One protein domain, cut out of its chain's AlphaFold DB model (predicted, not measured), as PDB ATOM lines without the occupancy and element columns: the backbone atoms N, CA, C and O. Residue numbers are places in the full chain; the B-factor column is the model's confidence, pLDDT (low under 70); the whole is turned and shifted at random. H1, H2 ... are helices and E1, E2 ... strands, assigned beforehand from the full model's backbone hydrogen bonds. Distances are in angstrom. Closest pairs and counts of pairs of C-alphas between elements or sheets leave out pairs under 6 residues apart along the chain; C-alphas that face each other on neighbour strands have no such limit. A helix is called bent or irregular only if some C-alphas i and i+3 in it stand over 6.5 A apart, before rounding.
ATOM      1  N   MET A 123     168.720 129.412 202.478       90.94
ATOM      2  CA  MET A 123     169.904 128.872 201.786       90.94
ATOM      3  C   MET A 123     171.219 129.278 202.489       90.94
ATOM      4  O   MET A 123     172.230 129.551 201.841       90.94
ATOM      5  N   ASP A 124     171.206 129.357 203.820       83.81
ATOM      6  CA  ASP A 124     172.291 129.851 204.685       83.81
ATOM      7  C   ASP A 124     173.555 128.968 204.701       83.81
ATOM      8  O   ASP A 124     174.626 129.422 205.101       83.81
ATOM      9  N   ALA A 125     173.469 127.724 204.221       81.19
ATOM     10  CA  ALA A 125     174.596 126.787 204.141       81.19
ATOM     11  C   ALA A 125     175.027 126.453 202.698       81.19
ATOM     12  O   ALA A 125     175.916 125.629 202.481       81.19
ATOM     13  N   ASP A 126     174.408 127.083 201.698       85.38
ATOM     14  CA  ASP A 126     174.460 126.640 200.303       85.38
ATOM     15  C   ASP A 126     175.489 127.373 199.432       85.38
ATOM     16  O   ASP A 126     175.517 127.198 198.215       85.38
ATOM     17  N   PHE A 127     176.359 128.173 200.038       85.31
ATOM     18  CA  PHE A 127     177.305 129.041 199.332       85.31
ATOM     19  C   PHE A 127     178.469 128.306 198.645       85.31
ATOM     20  O   PHE A 127     179.156 128.887 197.800       85.31
ATOM     21  N   GLY A 128     178.679 127.028 198.958       82.62
ATOM     22  CA  GLY A 128     179.720 126.207 198.350       82.62
ATOM     23  C   GLY A 128     179.510 124.718 198.577       82.62
ATOM     24  O   GLY A 128     178.541 124.297 199.207       82.62
ATOM     25  N   TRP A 129     180.395 123.905 198.008       81.50
ATOM     26  CA  TRP A 129     180.278 122.447 198.048       81.50
ATOM     27  C   TRP A 129     181.010 121.860 199.253       81.50
ATOM     28  O   TRP A 129     181.999 122.432 199.720       81.50
ATOM     29  N   PRO A 130     180.559 120.702 199.767       73.81
ATOM     30  CA  PRO A 130     181.334 119.993 200.765       73.81
ATOM     31  C   PRO A 130     182.678 119.567 200.176       73.81
ATOM     32  O   PRO A 130     182.764 119.110 199.033       73.81
ATOM     33  N   VAL A 131     183.710 119.650 201.002       68.88
ATOM     34  CA  VAL A 131     185.014 119.053 200.734       68.88
ATOM     35  C   VAL A 131     185.200 117.885 201.703       68.88
ATOM     36  O   VAL A 131     184.943 118.005 202.904       68.88
ATOM     37  N   ASP A 132     185.599 116.730 201.172       67.62
ATOM     38  CA  ASP A 132     185.968 115.560 201.972       67.62
ATOM     39  C   ASP A 132     187.471 115.646 202.302       67.62
ATOM     40  O   ASP A 132     188.304 115.408 201.425       67.62
ATOM     41  N   ASN A 133     187.820 115.933 203.560       64.44
ATOM     42  CA  ASN A 133     189.201 115.852 204.060       64.44
ATOM     43  C   ASN A 133     189.338 114.787 205.163       64.44
ATOM     44  O   ASN A 133     188.345 114.278 205.687       64.44
ATOM     45  N   ASP A 134     190.582 114.474 205.550       60.72
ATOM     46  CA  ASP A 134     190.898 113.488 206.601       60.72
ATOM     47  C   ASP A 134     190.230 113.804 207.964       60.72
ATOM     48  O   ASP A 134     190.002 112.893 208.761       60.72
ATOM     49  N   ASP A 135     189.867 115.070 208.209       58.41
ATOM     50  CA  ASP A 135     189.213 115.557 209.435       58.41
ATOM     51  C   ASP A 135     187.666 115.558 209.373       58.41
ATOM     52  O   ASP A 135     187.004 115.888 210.361       58.41
ATOM     53  N   GLY A 136     187.072 115.152 208.246       56.56
ATOM     54  CA  GLY A 136     185.622 115.092 208.034       56.56
ATOM     55  C   GLY A 136     185.110 116.026 206.933       56.56
ATOM     56  O   GLY A 136     185.880 116.665 206.219       56.56
ATOM     57  N   ARG A 137     183.779 116.070 206.783       54.53
ATOM     58  CA  ARG A 137     183.075 116.917 205.808       54.53
ATOM     59  C   ARG A 137     182.882 118.325 206.351       54.53
ATOM     60  O   ARG A 137     182.286 118.478 207.416       54.53
ATOM     61  N   TYR A 138     183.310 119.329 205.596       57.19
ATOM     62  CA  TYR A 138     183.004 120.736 205.855       57.19
ATOM     63  C   TYR A 138     182.708 121.459 204.537       57.19
ATOM     64  O   TYR A 138     183.177 121.046 203.477       57.19
ATOM     65  N   THR A 139     181.891 122.508 204.595       56.31
ATOM     66  CA  THR A 139     181.557 123.360 203.448       56.31
ATOM     67  C   THR A 139     182.490 124.563 203.413       56.31
ATOM     68  O   THR A 139     182.652 125.266 204.411       56.31
ATOM     69  N   MET A 140     183.113 124.787 202.263       55.75
ATOM     70  CA  MET A 140     183.950 125.950 201.977       55.75
ATOM     71  C   MET A 140     183.082 127.045 201.319       55.75
ATOM     72  O   MET A 140     182.076 126.718 200.698       55.75
ATOM     73  N   GLY A 141     183.400 128.336 201.508       57.06
ATOM     74  CA  GLY A 141     182.797 129.424 200.717       57.06
ATOM     75  C   GLY A 141     182.013 130.526 201.449       57.06
ATOM     76  O   GLY A 141     181.277 131.243 200.780       57.06
ATOM     77  N   MET A 142     182.142 130.699 202.775       62.50
ATOM     78  CA  MET A 142     181.393 131.739 203.523       62.50
ATOM     79  C   MET A 142     182.145 133.055 203.794       62.50
ATOM     80  O   MET A 142     181.577 133.968 204.389       62.50
ATOM     81  N   GLU A 143     183.397 133.209 203.362       66.06
ATOM     82  CA  GLU A 143     184.139 134.450 203.614       66.06
ATOM     83  C   GLU A 143     184.105 135.379 202.395       66.06
ATOM     84  O   GLU A 143     184.855 135.192 201.439       66.06
ATOM     85  N   ILE A 144     183.242 136.400 202.453       83.12
ATOM     86  CA  ILE A 144     183.227 137.497 201.479       83.12
ATOM     87  C   ILE A 144     183.942 138.723 202.052       83.12
ATOM     88  O   ILE A 144     183.643 139.186 203.153       83.12
ATOM     89  N   GLY A 145     184.896 139.273 201.307       84.38
ATOM     90  CA  GLY A 145     185.648 140.455 201.700       84.38
ATOM     91  C   GLY A 145     186.786 140.818 200.748       84.38
ATOM     92  O   GLY A 145     187.035 140.179 199.735       84.38
ATOM     93  N   ILE A 146     187.525 141.872 201.099       81.75
ATOM     94  CA  ILE A 146     188.604 142.456 200.277       81.75
ATOM     95  C   ILE A 146     189.977 141.773 200.464       81.75
ATOM     96  O   ILE A 146     191.004 142.326 200.067       81.75
ATOM     97  N   GLY A 147     190.005 140.612 201.124       77.50
ATOM     98  CA  GLY A 147     191.213 139.895 201.536       77.50
ATOM     99  C   GLY A 147     191.517 138.648 200.706       77.50
ATOM    100  O   GLY A 147     190.890 138.381 199.681       77.50
ATOM    101  N   VAL A 148     192.495 137.875 201.182       72.19
ATOM    102  CA  VAL A 148     192.832 136.558 200.639       72.19
ATOM    103  C   VAL A 148     192.857 135.515 201.752       72.19
ATOM    104  O   VAL A 148     193.270 135.830 202.868       72.19
ATOM    105  N   SER A 149     192.475 134.281 201.439       66.88
ATOM    106  CA  SER A 149     192.607 133.127 202.328       66.88
ATOM    107  C   SER A 149     193.623 132.123 201.786       66.88
ATOM    108  O   SER A 149     193.836 132.019 200.579       66.88
ATOM    109  N   GLY A 150     194.294 131.421 202.703       58.88
ATOM    110  CA  GLY A 150     195.198 130.311 202.390       58.88
ATOM    111  C   GLY A 150     194.512 128.947 202.358       58.88
ATOM    112  O   GLY A 150     195.186 127.945 202.135       58.88
ATOM    113  N   GLU A 151     193.205 128.902 202.609       59.53
ATOM    114  CA  GLU A 151     192.394 127.703 202.423       59.53
ATOM    115  C   GLU A 151     191.963 127.596 200.951       59.53
ATOM    116  O   GLU A 151     191.664 128.600 200.304       59.53
ATOM    117  N   ASP A 152     191.997 126.382 200.399       56.72
ATOM    118  CA  ASP A 152     191.706 126.110 198.989       56.72
ATOM    119  C   ASP A 152     190.197 126.076 198.723       56.72
ATOM    120  O   ASP A 152     189.554 125.049 198.901       56.72
ATOM    121  N   TYR A 153     189.634 127.213 198.308       56.72
ATOM    122  CA  TYR A 153     188.214 127.380 197.963       56.72
ATOM    123  C   TYR A 153     187.918 127.021 196.480       56.72
ATOM    124  O   TYR A 153     187.088 127.650 195.824       56.72
ATOM    125  N   GLY A 154     188.645 126.062 195.889       50.81
ATOM    126  CA  GLY A 154     188.396 125.531 194.535       50.81
ATOM    127  C   GLY A 154     189.304 126.069 193.411       50.81
ATOM    128  O   GLY A 154     190.110 126.965 193.622       50.81
ATOM    129  N   ASP A 155     189.127 125.520 192.191       45.09
ATOM    130  CA  ASP A 155     190.001 125.485 190.975       45.09
ATOM    131  C   ASP A 155     190.452 126.836 190.334       45.09
ATOM    132  O   ASP A 155     190.775 126.913 189.148       45.09
ATOM    133  N   GLY A 156     190.480 127.935 191.091       48.88
ATOM    134  CA  GLY A 156     190.892 129.266 190.633       48.88
ATOM    135  C   GLY A 156     192.411 129.502 190.660       48.88
ATOM    136  O   GLY A 156     193.149 128.939 191.467       48.88
ATOM    137  N   GLN A 157     192.905 130.389 189.783       47.47
ATOM    138  CA  GLN A 157     194.329 130.749 189.717       47.47
ATOM    139  C   GLN A 157     194.822 131.395 191.020       47.47
ATOM    140  O   GLN A 157     194.547 132.563 191.294       47.47
ATOM    141  N   SER A 158     195.624 130.654 191.785       47.53
ATOM    142  CA  SER A 158     196.309 131.187 192.962       47.53
ATOM    143  C   SER A 158     197.536 132.025 192.577       47.53
ATOM    144  O   SER A 158     198.359 131.626 191.745       47.53
ATOM    145  N   ALA A 159     197.723 133.158 193.252       42.62
ATOM    146  CA  ALA A 159     199.046 133.747 193.404       42.62
ATOM    147  C   ALA A 159     199.643 133.184 194.703       42.62
ATOM    148  O   ALA A 159     199.278 133.607 195.796       42.62
ATOM    149  N   ASN A 160     200.552 132.213 194.589       50.59
ATOM    150  CA  ASN A 160     201.230 131.565 195.724       50.59
ATOM    151  C   ASN A 160     200.325 130.736 196.667       50.59
ATOM    152  O   ASN A 160     200.654 130.609 197.844       50.59
ATOM    153  N   GLY A 161     199.219 130.163 196.179       58.28
ATOM    154  CA  GLY A 161     198.303 129.353 197.001       58.28
ATOM    155  C   GLY A 161     197.306 130.156 197.844       58.28
ATOM    156  O   GLY A 161     196.716 129.597 198.759       58.28
ATOM    157  N   LEU A 162     197.141 131.456 197.565       59.81
ATOM    158  CA  LEU A 162     196.160 132.331 198.213       59.81
ATOM    159  C   LEU A 162     194.985 132.620 197.264       59.81
ATOM    160  O   LEU A 162     195.209 132.947 196.092       59.81
ATOM    161  N   PHE A 163     193.757 132.540 197.779       69.25
ATOM    162  CA  PHE A 163     192.499 132.781 197.062       69.25
ATOM    163  C   PHE A 163     191.865 134.086 197.521       69.25
ATOM    164  O   PHE A 163     191.863 134.372 198.712       69.25
ATOM    165  N   ASN A 164     191.321 134.885 196.599       77.50
ATOM    166  CA  ASN A 164     190.587 136.089 196.985       77.50
ATOM    167  C   ASN A 164     189.247 135.731 197.643       77.50
ATOM    168  O   ASN A 164     188.619 134.734 197.288       77.50
ATOM    169  N   LEU A 165     188.823 136.581 198.573       84.50
ATOM    170  CA  LEU A 165     187.549 136.476 199.279       84.50
ATOM    171  C   LEU A 165     186.428 137.243 198.551       84.50
ATOM    172  O   LEU A 165     185.446 137.627 199.163       84.50
ATOM    173  N   PHE A 166     186.549 137.549 197.256       87.50
ATOM    174  CA  PHE A 166     185.586 138.444 196.591       87.50
ATOM    175  C   PHE A 166     184.214 137.806 196.335       87.50
ATOM    176  O   PHE A 166     183.249 138.513 196.044       87.50
ATOM    177  N   MET A 167     184.135 136.479 196.375       87.62
ATOM    178  CA  MET A 167     182.949 135.712 196.009       87.62
ATOM    179  C   MET A 167     182.986 134.321 196.643       87.62
ATOM    180  O   MET A 167     184.070 133.793 196.912       87.62
ATOM    181  N   THR A 168     181.810 133.733 196.822       87.12
ATOM    182  CA  THR A 168     181.609 132.345 197.246       87.12
ATOM    183  C   THR A 168     181.981 131.362 196.135       87.12
ATOM    184  O   THR A 168     182.203 131.746 194.982       87.12
ATOM    185  N   ASP A 169     182.020 130.071 196.453       83.75
ATOM    186  CA  ASP A 169     182.356 129.029 195.478       83.75
ATOM    187  C   ASP A 169     181.292 128.930 194.379       83.75
ATOM    188  O   ASP A 169     181.616 128.795 193.194       83.75
ATOM    189  N   VAL A 170     180.017 129.031 194.761       88.69
ATOM    190  CA  VAL A 170     178.894 129.036 193.815       88.69
ATOM    191  C   VAL A 170     178.996 130.221 192.858       88.69
ATOM    192  O   VAL A 170     178.886 130.066 191.641       88.69
ATOM    193  N   GLU A 171     179.263 131.408 193.387       91.75
ATOM    194  CA  GLU A 171     179.418 132.616 192.579       91.75
ATOM    195  C   GLU A 171     180.644 132.549 191.676       91.75
ATOM    196  O   GLU A 171     180.589 133.023 190.542       91.75
ATOM    197  N   ARG A 172     181.725 131.915 192.140       89.31
ATOM    198  CA  ARG A 172     182.928 131.678 191.340       89.31
ATOM    199  C   ARG A 172     182.639 130.813 190.125       89.31
ATOM    200  O   ARG A 172     183.091 131.159 189.040       89.31
ATOM    201  N   LYS A 173     181.842 129.747 190.262       88.31
ATOM    202  CA  LYS A 173     181.433 128.924 189.109       88.31
ATOM    203  C   LYS A 173     180.725 129.752 188.042       88.31
ATOM    204  O   LYS A 173     181.061 129.652 186.864       88.31
ATOM    205  N   VAL A 174     179.793 130.602 188.460       92.94
ATOM    206  CA  VAL A 174     179.077 131.493 187.540       92.94
ATOM    207  C   VAL A 174     180.014 132.545 186.950       92.94
ATOM    208  O   VAL A 174     179.984 132.802 185.747       92.94
ATOM    209  N   PHE A 175     180.887 133.134 187.766       93.00
ATOM    210  CA  PHE A 175     181.884 134.086 187.295       93.00
ATOM    211  C   PHE A 175     182.799 133.463 186.239       93.00
ATOM    212  O   PHE A 175     183.001 134.078 185.199       93.00
ATOM    213  N   ASP A 176     183.311 132.252 186.448       90.94
ATOM    214  CA  ASP A 176     184.228 131.591 185.517       90.94
ATOM    215  C   ASP A 176     183.573 131.355 184.149       90.94
ATOM    216  O   ASP A 176     184.199 131.638 183.119       90.94
ATOM    217  N   ASN A 177     182.295 130.950 184.137       92.25
ATOM    218  CA  ASN A 177     181.493 130.782 182.920       92.25
ATOM    219  C   ASN A 177     181.379 132.082 182.101       92.25
ATOM    220  O   ASN A 177     181.336 132.036 180.870       92.25
ATOM    221  N   HIS A 178     181.372 133.239 182.772       95.00
ATOM    222  CA  HIS A 178     181.112 134.556 182.171       95.00
ATOM    223  C   HIS A 178     182.275 135.546 182.310       95.00
ATOM    224  O   HIS A 178     182.138 136.729 182.003       95.00
ATOM    225  N   SER A 179     183.455 135.089 182.728       91.06
ATOM    226  CA  SER A 179     184.610 135.929 183.103       91.06
ATOM    227  C   SER A 179     185.164 136.782 181.954       91.06
ATOM    228  O   SER A 179     185.910 137.741 182.167       91.06
ATOM    229  N   THR A 180     184.795 136.441 180.718       92.75
ATOM    230  CA  THR A 180     185.178 137.166 179.499       92.75
ATOM    231  C   THR A 180     184.154 138.213 179.060       92.75
ATOM    232  O   THR A 180     184.464 139.015 178.179       92.75
ATOM    233  N   GLU A 181     182.973 138.255 179.682       95.19
ATOM    234  CA  GLU A 181     181.910 139.202 179.353       95.19
ATOM    235  C   GLU A 181     182.296 140.629 179.750       95.19
ATOM    236  O   GLU A 181     182.648 140.913 180.895       95.19
ATOM    237  N   ASP A 182     182.185 141.556 178.796       94.81
ATOM    238  CA  ASP A 182     182.749 142.909 178.869       94.81
ATOM    239  C   ASP A 182     182.414 143.667 180.164       94.81
ATOM    240  O   ASP A 182     183.260 144.386 180.696       94.81
ATOM    241  N   LYS A 183     181.169 143.566 180.651       93.75
ATOM    242  CA  LYS A 183     180.720 144.277 181.862       93.75
ATOM    243  C   LYS A 183     181.294 143.654 183.131       93.75
ATOM    244  O   LYS A 183     181.859 144.374 183.950       93.75
ATOM    245  N   LEU A 184     181.158 142.334 183.266       95.06
ATOM    246  CA  LEU A 184     181.615 141.588 184.435       95.06
ATOM    247  C   LEU A 184     183.139 141.648 184.544       95.06
ATOM    248  O   LEU A 184     183.677 141.953 185.606       95.06
ATOM    249  N   LYS A 185     183.827 141.474 183.413       95.06
ATOM    250  CA  LYS A 185     185.278 141.594 183.328       95.06
ATOM    251  C   LYS A 185     185.775 142.967 183.773       95.06
ATOM    252  O   LYS A 185     186.707 143.040 184.563       95.06
ATOM    253  N   LYS A 186     185.161 144.056 183.294       96.31
ATOM    254  CA  LYS A 186     185.556 145.421 183.690       96.31
ATOM    255  C   LYS A 186     185.384 145.658 185.187       96.31
ATOM    256  O   LYS A 186     186.259 146.271 185.790       96.31
ATOM    257  N   ALA A 187     184.283 145.181 185.769       96.38
ATOM    258  CA  ALA A 187     184.042 145.309 187.203       96.38
ATOM    259  C   ALA A 187     185.074 144.504 188.017       96.38
ATOM    260  O   ALA A 187     185.664 145.031 188.956       96.38
ATOM    261  N   TYR A 188     185.377 143.271 187.598       94.31
ATOM    262  CA  TYR A 188     186.385 142.427 188.243       94.31
ATOM    263  C   TYR A 188     187.815 142.977 188.119       94.31
ATOM    264  O   TYR A 188     188.576 142.974 189.091       94.31
ATOM    265  N   ASP A 189     188.190 143.480 186.938       93.81
ATOM    266  CA  ASP A 189     189.491 144.113 186.711       93.81
ATOM    267  C   ASP A 189     189.636 145.364 187.601       93.81
ATOM    268  O   ASP A 189     190.677 145.545 188.232       93.81
ATOM    269  N   ASN A 190     188.581 146.185 187.717       95.00
ATOM    270  CA  ASN A 190     188.564 147.360 188.594       95.00
ATOM    271  C   ASN A 190     188.701 146.990 190.079       95.00
ATOM    272  O   ASN A 190     189.512 147.595 190.780       95.00
ATOM    273  N   LEU A 191     187.957 145.984 190.544       94.00
ATOM    274  CA  LEU A 191     188.085 145.445 191.899       94.00
ATOM    275  C   LEU A 191     189.519 144.990 192.176       94.00
ATOM    276  O   LEU A 191     190.138 145.413 193.151       94.00
ATOM    277  N   THR A 192     190.075 144.177 191.281       91.25
ATOM    278  CA  THR A 192     191.429 143.637 191.425       91.25
ATOM    279  C   THR A 192     192.477 144.751 191.443       91.25
ATOM    280  O   THR A 192     193.388 144.729 192.272       91.25
ATOM    281  N   GLU A 193     192.365 145.746 190.562       92.12
ATOM    282  CA  GLU A 193     193.262 146.908 190.533       92.12
ATOM    283  C   GLU A 193     193.162 147.729 191.829       92.12
ATOM    284  O   GLU A 193     194.184 148.078 192.425       92.12
ATOM    285  N   THR A 194     191.943 147.968 192.312       92.81
ATOM    286  CA  THR A 194     191.678 148.753 193.526       92.81
ATOM    287  C   THR A 194     192.193 148.043 194.776       92.81
ATOM    288  O   THR A 194     192.888 148.648 195.593       92.81
ATOM    289  N   CYS A 195     191.942 146.739 194.918       88.50
ATOM    290  CA  CYS A 195     192.421 145.942 196.049       88.50
ATOM    291  C   CYS A 195     193.952 145.856 196.115       88.50
ATOM    292  O   CYS A 195     194.511 145.903 197.217       88.50
ATOM    293  N   ASN A 196     194.621 145.791 194.958       88.12
ATOM    294  CA  ASN A 196     196.082 145.750 194.855       88.12
ATOM    295  C   ASN A 196     196.753 147.128 194.987       88.12
ATOM    296  O   ASN A 196     197.974 147.201 195.131       88.12
ATOM    297  N   SER A 197     195.988 148.220 194.935       90.12
ATOM    298  CA  SER A 197     196.532 149.567 195.072       90.12
ATOM    299  C   SER A 197     196.913 149.879 196.521       90.12
ATOM    300  O   SER A 197     196.104 149.746 197.443       90.12
ATOM    301  N   GLU A 198     198.140 150.367 196.723       88.88
ATOM    302  CA  GLU A 198     198.609 150.875 198.020       88.88
ATOM    303  C   GLU A 198     197.942 152.205 198.411       88.88
ATOM    304  O   GLU A 198     197.951 152.572 199.586       88.88
ATOM    305  N   SER A 199     197.378 152.945 197.448       90.44
ATOM    306  CA  SER A 199     196.713 154.226 197.718       90.44
ATOM    307  C   SER A 199     195.234 154.087 198.067       90.44
ATOM    308  O   SER A 199     194.661 155.050 198.567       90.44
ATOM    309  N   ALA A 200     194.620 152.936 197.774       90.88
ATOM    310  CA  ALA A 200     193.206 152.696 198.025       90.88
ATOM    311  C   ALA A 200     192.957 152.348 199.498       90.88
ATOM    312  O   ALA A 200     193.621 151.473 200.066       90.88
ATOM    313  N   ASN A 201     191.984 153.014 200.112       92.88
ATOM    314  CA  ASN A 201     191.537 152.734 201.472       92.88
ATOM    315  C   ASN A 201     190.461 151.626 201.510       92.88
ATOM    316  O   ASN A 201     189.946 151.200 200.479       92.88
ATOM    317  N   ASP A 202     190.107 151.154 202.709       89.94
ATOM    318  CA  ASP A 202     189.153 150.047 202.876       89.94
ATOM    319  C   ASP A 202     187.736 150.361 202.373       89.94
ATOM    320  O   ASP A 202     187.015 149.435 202.011       89.94
ATOM    321  N   VAL A 203     187.329 151.635 202.349       91.44
ATOM    322  CA  VAL A 203     186.026 152.056 201.808       91.44
ATOM    323  C   VAL A 203     186.035 151.918 200.290       91.44
ATOM    324  O   VAL A 203     185.174 151.241 199.750       91.44
ATOM    325  N   GLU A 204     187.061 152.445 199.617       93.94
ATOM    326  CA  GLU A 204     187.206 152.335 198.155       93.94
ATOM    327  C   GLU A 204     187.264 150.866 197.702       93.94
ATOM    328  O   GLU A 204     186.673 150.488 196.693       93.94
ATOM    329  N   LYS A 205     187.942 150.009 198.476       93.25
ATOM    330  CA  LYS A 205     188.005 148.566 198.198       93.25
ATOM    331  C   LYS A 205     186.652 147.877 198.388       93.25
ATOM    332  O   LYS A 205     186.316 147.000 197.597       93.25
ATOM    333  N   ARG A 206     185.880 148.261 199.411       90.94
ATOM    334  CA  ARG A 206     184.519 147.742 199.624       90.94
ATOM    335  C   ARG A 206     183.556 148.207 198.541       90.94
ATOM    336  O   ARG A 206     182.833 147.375 198.017       90.94
ATOM    337  N   GLU A 207     183.608 149.473 198.142       93.31
ATOM    338  CA  GLU A 207     182.793 150.002 197.040       93.31
ATOM    339  C   GLU A 207     183.092 149.276 195.720       93.31
ATOM    340  O   GLU A 207     182.178 148.933 194.971       93.31
ATOM    341  N   ALA A 208     184.368 148.985 195.436       94.50
ATOM    342  CA  ALA A 208     184.744 148.204 194.259       94.50
ATOM    343  C   ALA A 208     184.245 146.749 194.340       94.50
ATOM    344  O   ALA A 208     183.821 146.186 193.327       94.50
ATOM    345  N   LEU A 209     184.268 146.146 195.537       93.31
ATOM    346  CA  LEU A 209     183.733 144.804 195.769       93.31
ATOM    347  C   LEU A 209     182.220 144.793 195.553       93.31
ATOM    348  O   LEU A 209     181.735 143.998 194.756       93.31
ATOM    349  N   GLU A 210     181.490 145.710 196.184       93.38
ATOM    350  CA  GLU A 210     180.046 145.879 196.004       93.38
ATOM    351  C   GLU A 210     179.685 146.098 194.534       93.38
ATOM    352  O   GLU A 210     178.800 145.420 194.025       93.38
ATOM    353  N   ASN A 211     180.419 146.949 193.808       95.31
ATOM    354  CA  ASN A 211     180.170 147.169 192.384       95.31
ATOM    355  C   ASN A 211     180.318 145.888 191.552       95.31
ATOM    356  O   ASN A 211     179.480 145.604 190.695       95.31
ATOM    357  N   PHE A 212     181.372 145.107 191.802       95.94
ATOM    358  CA  PHE A 212     181.559 143.816 191.145       95.94
ATOM    359  C   PHE A 212     180.411 142.850 191.461       95.94
ATOM    360  O   PHE A 212     179.856 142.242 190.541       95.94
ATOM    361  N   ARG A 213     180.026 142.745 192.737       94.81
ATOM    362  CA  ARG A 213     178.947 141.860 193.200       94.81
ATOM    363  C   ARG A 213     177.609 142.275 192.585       94.81
ATOM    364  O   ARG A 213     176.909 141.433 192.038       94.81
ATOM    365  N   ASP A 214     177.291 143.567 192.572       95.38
ATOM    366  CA  ASP A 214     176.079 144.109 191.952       95.38
ATOM    367  C   ASP A 214     176.006 143.762 190.462       95.38
ATOM    368  O   ASP A 214     174.979 143.285 189.982       95.38
ATOM    369  N   VAL A 215     177.112 143.908 189.725       96.69
ATOM    370  CA  VAL A 215     177.173 143.504 188.311       96.69
ATOM    371  C   VAL A 215     176.969 141.994 188.152       96.69
ATOM    372  O   VAL A 215     176.276 141.574 187.221       96.69
ATOM    373  N   LEU A 216     177.546 141.177 189.034       96.38
ATOM    374  CA  LEU A 216     177.382 139.726 189.011       96.38
ATOM    375  C   LEU A 216     175.910 139.327 189.237       96.38
ATOM    376  O   LEU A 216     175.343 138.602 188.418       96.38
ATOM    377  N   TYR A 217     175.258 139.855 190.273       96.06
ATOM    378  CA  TYR A 217     173.867 139.525 190.607       96.06
ATOM    379  C   TYR A 217     172.845 140.103 189.621       96.06
ATOM    380  O   TYR A 217     171.907 139.397 189.238       96.06
ATOM    381  N   ASP A 218     173.039 141.334 189.138       94.44
ATOM    382  CA  ASP A 218     172.126 141.972 188.181       94.44
ATOM    383  C   ASP A 218     172.022 141.188 186.864       94.44
ATOM    384  O   ASP A 218     170.956 141.162 186.240       94.44
ATOM    385  N   ASN A 219     173.119 140.551 186.435       95.12
ATOM    386  CA  ASN A 219     173.185 139.835 185.159       95.12
ATOM    387  C   ASN A 219     173.012 138.317 185.317       95.12
ATOM    388  O   ASN A 219     172.428 137.694 184.431       95.12
ATOM    389  N   TYR A 220     173.472 137.732 186.427       96.50
ATOM    390  CA  TYR A 220     173.579 136.276 186.579       96.50
ATOM    391  C   TYR A 220     172.917 135.717 187.847       96.50
ATOM    392  O   TYR A 220     173.050 134.528 188.118       96.50
ATOM    393  N   GLY A 221     172.141 136.510 188.596       95.81
ATOM    394  CA  GLY A 221     171.476 136.058 189.829       95.81
ATOM    395  C   GLY A 221     170.632 134.783 189.672       95.81
ATOM    396  O   GLY A 221     170.698 133.897 190.515       95.81
ATOM    397  N   SER A 222     169.909 134.623 188.557       96.00
ATOM    398  CA  SER A 222     169.149 133.390 188.285       96.00
ATOM    399  C   SER A 222     170.038 132.166 188.039       96.00
ATOM    400  O   SER A 222     169.624 131.050 188.337       96.00
ATOM    401  N   GLU A 223     171.236 132.346 187.482       95.81
ATOM    402  CA  GLU A 223     172.199 131.254 187.308       95.81
ATOM    403  C   GLU A 223     172.840 130.895 188.648       95.81
ATOM    404  O   GLU A 223     172.864 129.722 189.007       95.81
ATOM    405  N   ILE A 224     173.238 131.898 189.439       95.88
ATOM    406  CA  ILE A 224     173.724 131.711 190.817       95.88
ATOM    407  C   ILE A 224     172.695 130.918 191.619       95.88
ATOM    408  O   ILE A 224     173.048 129.913 192.226       95.88
ATOM    409  N   TYR A 225     171.415 131.286 191.537       96.31
ATOM    410  CA  TYR A 225     170.340 130.558 192.204       96.31
ATOM    411  C   TYR A 225     170.267 129.078 191.804       96.31
ATOM    412  O   TYR A 225     170.112 128.215 192.666       96.31
ATOM    413  N   LYS A 226     170.424 128.750 190.514       94.94
ATOM    414  CA  LYS A 226     170.450 127.348 190.061       94.94
ATOM    415  C   LYS A 226     171.593 126.564 190.702       94.94
ATOM    416  O   LYS A 226     171.374 125.434 191.128       94.94
ATOM    417  N   TYR A 227     172.785 127.155 190.787       93.50
ATOM    418  CA  TYR A 227     173.923 126.539 191.473       93.50
ATOM    419  C   TYR A 227     173.688 126.431 192.988       93.50
ATOM    420  O   TYR A 227     173.977 125.387 193.571       93.50
ATOM    421  N   MET A 228     173.108 127.457 193.621       92.06
ATOM    422  CA  MET A 228     172.724 127.424 195.039       92.06
ATOM    423  C   MET A 228     171.726 126.290 195.316       92.06
ATOM    424  O   MET A 228     171.851 125.605 196.324       92.06
ATOM    425  N   ARG A 229     170.778 126.034 194.406       93.88
ATOM    426  CA  ARG A 229     169.738 125.001 194.547       93.88
ATOM    427  C   ARG A 229     170.248 123.570 194.346       93.88
ATOM    428  O   ARG A 229     169.521 122.627 194.652       93.88
ATOM    429  N   LEU A 230     171.458 123.369 193.818       92.00
ATOM    430  CA  LEU A 230     172.016 122.022 193.684       92.00
ATOM    431  C   LEU A 230     172.066 121.320 195.039       92.00
ATOM    432  O   LEU A 230     172.464 121.901 196.043       92.00
ATOM    433  N   ASN A 231     171.689 120.045 195.054       89.12
ATOM    434  CA  ASN A 231     171.795 119.210 196.236       89.12
ATOM    435  C   ASN A 231     173.275 118.968 196.559       89.12
ATOM    436  O   ASN A 231     173.960 118.209 195.870       89.12
ATOM    437  N   LYS A 232     173.768 119.598 197.623       83.31
ATOM    438  CA  LYS A 232     175.189 119.551 197.993       83.31
ATOM    439  C   LYS A 232     175.548 118.392 198.919       83.31
ATOM    440  O   LYS A 232     176.584 118.431 199.565       83.31
ATOM    441  N   ASN A 233     174.738 117.333 198.985       79.81
ATOM    442  CA  ASN A 233     175.101 116.120 199.731       79.81
ATOM    443  C   ASN A 233     176.223 115.311 199.057       79.81
ATOM    444  O   ASN A 233     176.929 114.542 199.723       79.81
ATOM    445  N   GLU A 234     176.389 115.484 197.745       75.69
ATOM    446  CA  GLU A 234     177.433 114.845 196.951       75.69
ATOM    447  C   GLU A 234     178.455 115.875 196.461       75.69
ATOM    448  O   GLU A 234     178.106 116.834 195.776       75.69
ATOM    449  N   VAL A 235     179.740 115.624 196.734       75.31
ATOM    450  CA  VAL A 235     180.869 116.476 196.301       75.31
ATOM    451  C   VAL A 235     180.939 116.666 194.775       75.31
ATOM    452  O   VAL A 235     181.563 117.601 194.287       75.31
ATOM    453  N   THR A 236     180.318 115.772 194.001       80.44
ATOM    454  CA  THR A 236     180.337 115.775 192.531       80.44
ATOM    455  C   THR A 236     179.217 116.588 191.891       80.44
ATOM    456  O   THR A 236     179.319 116.909 190.705       80.44
ATOM    457  N   ASN A 237     178.158 116.929 192.631       86.94
ATOM    458  CA  ASN A 237     176.982 117.611 192.090       86.94
ATOM    459  C   ASN A 237     177.217 119.129 191.961       86.94
ATOM    460  O   ASN A 237     176.733 119.931 192.756       86.94
ATOM    461  N   THR A 238     178.037 119.507 190.979       86.69
ATOM    462  CA  THR A 238     178.612 120.860 190.828       86.69
ATOM    463  C   THR A 238     178.218 121.571 189.536       86.69
ATOM    464  O   THR A 238     178.597 122.722 189.341       86.69
ATOM    465  N   ASP A 239     177.477 120.900 188.653       89.25
ATOM    466  CA  ASP A 239     177.058 121.421 187.352       89.25
ATOM    467  C   ASP A 239     175.541 121.228 187.177       89.25
ATOM    468  O   ASP A 239     175.093 120.083 187.050       89.25
ATOM    469  N   PRO A 240     174.743 122.314 187.166       91.12
ATOM    470  CA  PRO A 240     173.291 122.245 187.027       91.12
ATOM    471  C   PRO A 240     172.820 121.806 185.639       91.12
ATOM    472  O   PRO A 240     171.660 121.426 185.496       91.12
ATOM    473  N   GLU A 241     173.691 121.817 184.630       91.31
ATOM    474  CA  GLU A 241     173.370 121.357 183.275       91.31
ATOM    475  C   GLU A 241     173.761 119.880 183.053       91.31
ATOM    476  O   GLU A 241     173.532 119.315 181.978       91.31
ATOM    477  N   SER A 242     174.332 119.220 184.069       90.38
ATOM    478  CA  SER A 242     174.667 117.800 183.990       90.38
ATOM    479  C   SER A 242     173.415 116.920 183.904       90.38
ATOM    480  O   SER A 242     172.404 117.154 184.561       90.38
ATOM    481  N   ALA A 243     173.502 115.813 183.158       89.06
ATOM    482  CA  ALA A 243     172.403 114.854 183.011       89.06
ATOM    483  C   ALA A 243     171.983 114.176 184.332       89.06
ATOM    484  O   ALA A 243     170.903 113.591 184.401       89.06
ATOM    485  N   ASN A 244     172.848 114.212 185.346       87.44
ATOM    486  CA  ASN A 244     172.612 113.697 186.693       87.44
ATOM    487  C   ASN A 244     172.599 114.808 187.756       87.44
ATOM    488  O   ASN A 244     172.857 114.511 188.917       87.44
ATOM    489  N   ALA A 245     172.365 116.065 187.364       91.25
ATOM    490  CA  ALA A 245     172.216 117.155 188.317       91.25
ATOM    491  C   ALA A 245     171.019 116.884 189.237       91.25
ATOM    492  O   ALA A 245     169.902 116.641 188.771       91.25
ATOM    493  N   GLU A 246     171.259 116.928 190.543       93.19
ATOM    494  CA  GLU A 246     170.217 116.792 191.558       93.19
ATOM    495  C   GLU A 246     169.979 118.147 192.224       93.19
ATOM    496  O   GLU A 246     170.922 118.834 192.614       93.19
ATOM    497  N   PHE A 247     168.719 118.546 192.371       93.31
ATOM    498  CA  PHE A 247     168.337 119.808 193.002       93.31
ATOM    499  C   PHE A 247     167.693 119.544 194.363       93.31
ATOM    500  O   PHE A 247     167.115 118.481 194.584       93.31
ATOM    501  N   ASN A 248     167.805 120.500 195.282       90.56
ATOM    502  CA  ASN A 248     167.040 120.479 196.518       90.56
ATOM    503  C   ASN A 248     165.588 120.896 196.214       90.56
ATOM    504  O   ASN A 248     165.316 122.030 195.807       90.56
ATOM    505  N   ASP A 249     164.665 119.953 196.401       89.44
ATOM    506  CA  ASP A 249     163.231 120.120 196.147       89.44
ATOM    507  C   ASP A 249     162.523 121.000 197.197       89.44
ATOM    508  O   ASP A 249     161.362 121.359 197.000       89.44
ATOM    509  N   GLU A 250     163.197 121.372 198.293       91.12
ATOM    510  CA  GLU A 250     162.675 122.316 199.294       91.12
ATOM    511  C   GLU A 250     162.594 123.752 198.756       91.12
ATOM    512  O   GLU A 250     161.780 124.544 199.231       91.12
TER     513      GLU A 250
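This is residues 123 to 250 of the 395 residues of an uncharacterized protein of Candidatus Gastranaerophilales bacterium HUM_11 (UniProt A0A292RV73). A helical hairpin of H2 and the first part of a long, sharply kinked helix, H3, makes one side of the domain, and the shorter helix H1 packs crosswise on the later part of H3. A small hairpin of two strands, E1 and E2, lies far from the middle, and two long stretches with no named element, residues 140 to 168 and 229 to 250, make up much of the rest. The printed part has 128 residues, with two named strands followed by three named helices in the order E1, E2, H1, H2, H3; the two strands form one antiparallel sheet in the order E1 - E2. The class is mostly helix, though under half of the residues are in named elements. The whole is compact, with a radius of gyration of the C-alphas of 15.3 A and spans of 46 by 35 by 24 A.

E1, residues 130 to 133, begins with C-alpha 130 at (181.334, 119.993, 200.765) and is 9.5 A long from first to last C-alpha. E2, residues 136 to 139, is 10.3 A long. H1, residues 169 to 178, begins with C-alpha 169 at (182.356, 129.029, 195.478) and is 14.5 A long. H2, residues 182 to 196, is 21.0 A long. H3, residues 202 to 228, measures 29.0 A and ends with C-alpha 228 at (172.724, 127.424, 195.039). H3 is irregular, with C-alphas 219 and 222 8.2 A apart, and has a kink of 85 degrees near residue 222.

E1 and E2 form a hairpin, antiparallel at 148 degrees between their directions; N 131 and O 138 are 2.9 A apart and N 136 and O 133 are 3.0 A apart, both within hydrogen-bond range. Residues 148 to 149 pair with residues 163 to 164, antiparallel. H1 touches H3, about perpendicular at 85 degrees by the rough line of H3, with residues 216 to 228 of H3 alone; the closest C-alphas are those of Glu 171 and Ile 224, 6.0 A apart. H1 and H2 are close but not clearly touching, the closest C-alphas being those of His 178 and Leu 184, 7.4 A apart. H2 and H3 form a helical hairpin, opposite ways at a steep tilt of 39 degrees; H3 touches H2 with residues 204 to 216 alone, and the closest C-alphas are those of Ala 187 and Phe 212, 4.9 A apart. E1 is apart from H1, H2 and H3, and E2 is apart from H2 and H3. In H1 and H2 every O i to N i+4 pair is within hydrogen-bond range; in H3 it is 21 of 23.

The two C-alphas farthest apart, those of Ser 199 and Ala 243, are 48.6 A apart. The printed part has no cut. The link from E2 to H1, 29 residues, is long; those from E1 to E2, H1 to H2 and H2 to H3 are tight. The mean pLDDT of the printed part is 82.9, and residues 131 to 143 and 149 to 163 are under 70.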